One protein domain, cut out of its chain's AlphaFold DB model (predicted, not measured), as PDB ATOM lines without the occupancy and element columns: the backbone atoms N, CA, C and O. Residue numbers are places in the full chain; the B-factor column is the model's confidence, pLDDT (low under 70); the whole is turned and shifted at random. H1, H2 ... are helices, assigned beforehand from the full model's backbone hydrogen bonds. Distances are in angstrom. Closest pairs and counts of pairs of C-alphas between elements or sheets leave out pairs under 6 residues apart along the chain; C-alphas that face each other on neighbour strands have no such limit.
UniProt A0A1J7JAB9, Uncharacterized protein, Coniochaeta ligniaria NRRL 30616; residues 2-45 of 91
ATOM      1  N   SER A   2      16.377 -51.526 -35.594       77.88
ATOM      2  CA  SER A   2      15.796 -50.652 -34.544       77.88
ATOM      3  C   SER A   2      14.470 -51.137 -33.911       77.88
ATOM      4  O   SER A   2      14.336 -51.146 -32.691       77.88
ATOM      5  N   LEU A   3      13.517 -51.651 -34.703       81.62
ATOM      6  CA  LEU A   3      12.226 -52.134 -34.174       81.62
ATOM      7  C   LEU A   3      12.348 -53.315 -33.199       81.62
ATOM      8  O   LEU A   3      11.514 -53.458 -32.311       81.62
ATOM      9  N   TRP A   4      13.365 -54.162 -33.352       88.94
ATOM     10  CA  TRP A   4      13.592 -55.283 -32.440       88.94
ATOM     11  C   TRP A   4      14.118 -54.811 -31.085       88.94
ATOM     12  O   TRP A   4      13.639 -55.280 -30.058       88.94
ATOM     13  N   LEU A   5      15.029 -53.833 -31.077       88.12
ATOM     14  CA  LEU A   5      15.526 -53.214 -29.847       88.12
ATOM     15  C   LEU A   5      14.395 -52.529 -29.074       88.12
ATOM     16  O   LEU A   5      14.273 -52.720 -27.869       88.12
ATOM     17  N   TRP A   6      13.518 -51.812 -29.782       89.94
ATOM     18  CA  TRP A   6      12.344 -51.185 -29.177       89.94
ATOM     19  C   TRP A   6      11.393 -52.207 -28.542       89.94
ATOM     20  O   TRP A   6      10.929 -52.025 -27.420       89.94
ATOM     21  N   ARG A   7      11.145 -53.332 -29.221       90.00
ATOM     22  CA  ARG A   7      10.300 -54.410 -28.687       90.00
ATOM     23  C   ARG A   7      10.899 -55.081 -27.454       90.00
ATOM     24  O   ARG A   7      10.163 -55.374 -26.517       90.00
ATOM     25  N   VAL A   8      12.211 -55.315 -27.449       91.44
ATOM     26  CA  VAL A   8      12.912 -55.887 -26.290       91.44
ATOM     27  C   VAL A   8      12.863 -54.927 -25.103       91.44
ATOM     28  O   VAL A   8      12.592 -55.365 -23.989       91.44
ATOM     29  N   PHE A   9      13.055 -53.629 -25.343       93.38
ATOM     30  CA  PHE A   9      12.952 -52.606 -24.305       93.38
ATOM     31  C   PHE A   9      11.558 -52.581 -23.661       93.38
ATOM     32  O   PHE A   9      11.451 -52.696 -22.443       93.38
ATOM     33  N   LEU A  10      10.496 -52.545 -24.471       92.19
ATOM     34  CA  LEU A  10       9.116 -52.563 -23.972       92.19
ATOM     35  C   LEU A  10       8.788 -53.838 -23.181       92.19
ATOM     36  O   LEU A  10       8.153 -53.775 -22.133       92.19
ATOM     37  N   ALA A  11       9.236 -55.003 -23.657       91.38
ATOM     38  CA  ALA A  11       9.015 -56.268 -22.955       91.38
ATOM     39  C   ALA A  11       9.762 -56.327 -21.611       91.38
ATOM     40  O   ALA A  11       9.282 -56.926 -20.647       91.38
ATOM     41  N   PHE A  12      10.942 -55.711 -21.544       93.75
ATOM     42  CA  PHE A  12      11.718 -55.604 -20.315       93.75
ATOM     43  C   PHE A  12      11.057 -54.661 -19.305       93.75
ATOM     44  O   PHE A  12      10.927 -55.018 -18.133       93.75
ATOM     45  N   GLU A  13      10.588 -53.501 -19.766       92.88
ATOM     46  CA  GLU A  13       9.851 -52.532 -18.954       92.88
ATOM     47  C   GLU A  13       8.594 -53.159 -18.341       92.88
ATOM     48  O   GLU A  13       8.428 -53.138 -17.120       92.88
ATOM     49  N   ASP A  14       7.766 -53.815 -19.156       92.94
ATOM     50  CA  ASP A  14       6.547 -54.485 -18.692       92.94
ATOM     51  C   ASP A  14       6.856 -55.563 -17.638       92.94
ATOM     52  O   ASP A  14       6.201 -55.655 -16.596       92.94
ATOM     53  N   ARG A  15       7.934 -56.332 -17.835       91.56
ATOM     54  CA  ARG A  15       8.354 -57.355 -16.871       91.56
ATOM     55  C   ARG A  15       8.807 -56.755 -15.538       91.56
ATOM     56  O   ARG A  15       8.454 -57.298 -14.487       91.56
ATOM     57  N   ILE A  16       9.551 -55.648 -15.561       90.31
ATOM     58  CA  ILE A  16       9.960 -54.933 -14.343       90.31
ATOM     59  C   ILE A  16       8.737 -54.371 -13.625       90.31
ATOM     60  O   ILE A  16       8.599 -54.571 -12.417       90.31
ATOM     61  N   ILE A  17       7.833 -53.713 -14.351       90.38
ATOM     62  CA  ILE A  17       6.615 -53.131 -13.783       90.38
ATOM     63  C   ILE A  17       5.787 -54.219 -13.099       90.38
ATOM     64  O   ILE A  17       5.413 -54.070 -11.935       90.38
ATOM     65  N   GLN A  18       5.563 -55.353 -13.765       90.44
ATOM     66  CA  GLN A  18       4.827 -56.472 -13.178       90.44
ATOM     67  C   GLN A  18       5.513 -57.034 -11.929       90.44
ATOM     68  O   GLN A  18       4.839 -57.369 -10.952       90.44
ATOM     69  N   GLN A  19       6.843 -57.132 -11.929       88.00
ATOM     70  CA  GLN A  19       7.599 -57.614 -10.775       88.00
ATOM     71  C   GLN A  19       7.508 -56.647  -9.586       88.00
ATOM     72  O   GLN A  19       7.303 -57.081  -8.452       88.00
ATOM     73  N   ILE A  20       7.605 -55.342  -9.843       87.38
ATOM     74  CA  ILE A  20       7.482 -54.295  -8.825       87.38
ATOM     75  C   ILE A  20       6.058 -54.264  -8.259       87.38
ATOM     76  O   ILE A  20       5.886 -54.277  -7.041       87.38
ATOM     77  N   LEU A  21       5.034 -54.310  -9.114       87.12
ATOM     78  CA  LEU A  21       3.631 -54.290  -8.694       87.12
ATOM     79  C   LEU A  21       3.205 -55.559  -7.948       87.12
ATOM     80  O   LEU A  21       2.313 -55.496  -7.105       87.12
ATOM     81  N   ARG A  22       3.828 -56.710  -8.211       86.56
ATOM     82  CA  ARG A  22       3.600 -57.935  -7.424       86.56
ATOM     83  C   ARG A  22       4.320 -57.917  -6.079       86.56
ATOM     84  O   ARG A  22       3.985 -58.718  -5.208       86.56
ATOM     85  N   SER A  23       5.294 -57.028  -5.892       87.94
ATOM     86  CA  SER A  23       6.076 -56.982  -4.666       87.94
ATOM     87  C   SER A  23       5.297 -56.318  -3.522       87.94
ATOM     88  O   SER A  23       5.002 -55.121  -3.573       87.94
ATOM     89  N   PRO A  24       5.024 -57.031  -2.415       82.56
ATOM     90  CA  PRO A  24       4.366 -56.438  -1.255       82.56
ATOM     91  C   PRO A  24       5.247 -55.398  -0.545       82.56
ATOM     92  O   PRO A  24       4.731 -54.569   0.202       82.56
ATOM     93  N   THR A  25       6.569 -55.399  -0.755       80.38
ATOM     94  CA  THR A  25       7.452 -54.350  -0.215       80.38
ATOM     95  C   THR A  25       7.287 -53.031  -0.960       80.38
ATOM     96  O   THR A  25       7.297 -51.985  -0.317       80.38
ATOM     97  N   PHE A  26       7.041 -53.068  -2.271       80.56
ATOM     98  CA  PHE A  26       6.776 -51.867  -3.061       80.56
ATOM     99  C   PHE A  26       5.514 -51.154  -2.567       80.56
ATOM    100  O   PHE A  26       5.557 -49.967  -2.252       80.56
ATOM    101  N   HIS A  27       4.425 -51.900  -2.362       85.94
ATOM    102  CA  HIS A  27       3.180 -51.353  -1.804       85.94
ATOM    103  C   HIS A  27       3.363 -50.760  -0.404       85.94
ATOM    104  O   HIS A  27       2.802 -49.706  -0.094       85.94
ATOM    105  N   ARG A  28       4.180 -51.395   0.449       85.19
ATOM    106  CA  ARG A  28       4.531 -50.850   1.774       85.19
ATOM    107  C   ARG A  28       5.332 -49.550   1.663       85.19
ATOM    108  O   ARG A  28       5.067 -48.624   2.426       85.19
ATOM    109  N   GLY A  29       6.260 -49.468   0.711       84.56
ATOM    110  CA  GLY A  29       7.041 -48.264   0.429       84.56
ATOM    111  C   GLY A  29       6.171 -47.107  -0.062       84.56
ATOM    112  O   GLY A  29       6.216 -46.021   0.513       84.56
ATOM    113  N   VAL A  30       5.307 -47.354  -1.052       83.88
ATOM    114  CA  VAL A  30       4.362 -46.352  -1.577       83.88
ATOM    115  C   VAL A  30       3.443 -45.840  -0.471       83.88
ATOM    116  O   VAL A  30       3.252 -44.633  -0.346       83.88
ATOM    117  N   ARG A  31       2.942 -46.730   0.395       82.50
ATOM    118  CA  ARG A  31       2.143 -46.333   1.565       82.50
ATOM    119  C   ARG A  31       2.917 -45.396   2.499       82.50
ATOM    120  O   ARG A  31       2.335 -44.448   3.014       82.50
ATOM    121  N   HIS A  32       4.207 -45.640   2.714       82.62
ATOM    122  CA  HIS A  32       5.062 -44.777   3.534       82.62
ATOM    123  C   HIS A  32       5.246 -43.386   2.915       82.62
ATOM    124  O   HIS A  32       5.144 -42.382   3.617       82.62
ATOM    125  N   VAL A  33       5.480 -43.323   1.601       85.81
ATOM    126  CA  VAL A  33       5.634 -42.054   0.873       85.81
ATOM    127  C   VAL A  33       4.330 -41.268   0.872       85.81
ATOM    128  O   VAL A  33       4.344 -40.084   1.192       85.81
ATOM    129  N   HIS A  34       3.208 -41.927   0.576       86.44
ATOM    130  CA  HIS A  34       1.890 -41.298   0.607       86.44
ATOM    131  C   HIS A  34       1.624 -40.652   1.964       86.44
ATOM    132  O   HIS A  34       1.288 -39.476   2.021       86.44
ATOM    133  N   ARG A  35       1.866 -41.391   3.054       78.69
ATOM    134  CA  ARG A  35       1.713 -40.872   4.418       78.69
ATOM    135  C   ARG A  35       2.626 -39.682   4.690       78.69
ATOM    136  O   ARG A  35       2.140 -38.677   5.176       78.69
ATOM    137  N   LYS A  36       3.909 -39.738   4.307       81.44
ATOM    138  CA  LYS A  36       4.813 -38.584   4.457       81.44
ATOM    139  C   LYS A  36       4.311 -37.350   3.710       81.44
ATOM    140  O   LYS A  36       4.375 -36.250   4.240       81.44
ATOM    141  N   VAL A  37       3.827 -37.516   2.480       84.62
ATOM    142  CA  VAL A  37       3.274 -36.404   1.692       84.62
ATOM    143  C   VAL A  37       2.001 -35.862   2.339       84.62
ATOM    144  O   VAL A  37       1.797 -34.653   2.376       84.62
ATOM    145  N   GLU A  38       1.158 -36.741   2.863       83.69
ATOM    146  CA  GLU A  38      -0.083 -36.384   3.542       83.69
ATOM    147  C   GLU A  38       0.178 -35.626   4.849       83.69
ATOM    148  O   GLU A  38      -0.400 -34.556   5.036       83.69
ATOM    149  N   ASP A  39       1.127 -36.090   5.668       82.12
ATOM    150  CA  ASP A  39       1.580 -35.403   6.884       82.12
ATOM    151  C   ASP A  39       2.179 -34.026   6.566       82.12
ATOM    152  O   ASP A  39       1.960 -33.063   7.297       82.12
ATOM    153  N   LEU A  40       2.934 -33.909   5.465       81.06
ATOM    154  CA  LEU A  40       3.508 -32.633   5.026       81.06
ATOM    155  C   LEU A  40       2.438 -31.642   4.555       81.06
ATOM    156  O   LEU A  40       2.611 -30.437   4.721       81.06
ATOM    157  N   ARG A  41       1.352 -32.126   3.938       80.38
ATOM    158  CA  ARG A  41       0.289 -31.268   3.390       80.38
ATOM    159  C   ARG A  41      -0.765 -30.881   4.421       80.38
ATOM    160  O   ARG A  41      -1.229 -29.747   4.387       80.38
ATOM    161  N   HIS A  42      -1.159 -31.804   5.293       84.69
ATOM    162  CA  HIS A  42      -2.267 -31.612   6.237       84.69
ATOM    163  C   HIS A  42      -1.812 -31.509   7.696       84.69
ATOM    164  O   HIS A  42      -2.623 -31.199   8.565       84.69
ATOM    165  N   GLY A  43      -0.525 -31.720   7.971       72.81
ATOM    166  CA  GLY A  43      -0.004 -31.834   9.327       72.81
ATOM    167  C   GLY A  43      -0.178 -33.244   9.890       72.81
ATOM    168  O   GLY A  43      -0.913 -34.079   9.361       72.81
ATOM    169  N   ARG A  44       0.537 -33.521  10.980       68.00
ATOM    170  CA  ARG A  44       0.466 -34.807  11.672       68.00
ATOM    171  C   ARG A  44      -0.844 -34.914  12.449       68.00
ATOM    172  O   ARG A  44      -1.184 -34.009  13.207       68.00
ATOM    173  N   ASN A  45      -1.532 -36.042  12.310       65.69
ATOM    174  CA  ASN A  45      -2.751 -36.311  13.061       65.69
ATOM    175  C   ASN A  45      -2.405 -36.510  14.557       65.69
ATOM    176  O   ASN A  45      -1.604 -37.401  14.859       65.69
TER     177      ASN A  45
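Overview. This is residues 2 to 45 of the 91 residues of an uncharacterized protein of Coniochaeta ligniaria NRRL 30616 (UniProt A0A1J7JAB9). Two helices meet end to end at a wide corner, like an open L or V, with H1 as one arm, H2 as the other and nothing packed in the angle between them. A short tail, residues 43 to 45, follows H2. The printed part has 44 residues with two named helices, H1 then H2, and no named strand; the class is all helix. The whole is extended, with a radius of gyration of the C-alphas of 16.7 A and spans of 52 by 21 by 6 A.

Along the chain. The longest helix, H1, holds residues 2 to 22 and measures 30.6 A from C-alpha 2 at (15.796, -50.652, -34.544) to C-alpha 22. H2 holds residues 24 to 42 and measures 26.8 A, ending at C-alpha 42 at (-2.267, -31.612, 6.237).

Arrangement. H1 and H2 are close but not clearly touching; their closest C-alphas, those of Ile 20 and Phe 26, are 6.3 A apart. Their lines are about perpendicular, at 78 degrees. In both helices every O i to N i+4 pair is within hydrogen-bond range.

Size, cuts and confidence. The C-alphas farthest apart, those of Ser 2 and Asn 45, are 53.1 A apart. The printed part has no cut, and the link from H1 to H2 is tight. Residues 44 to 45 have pLDDT under 70.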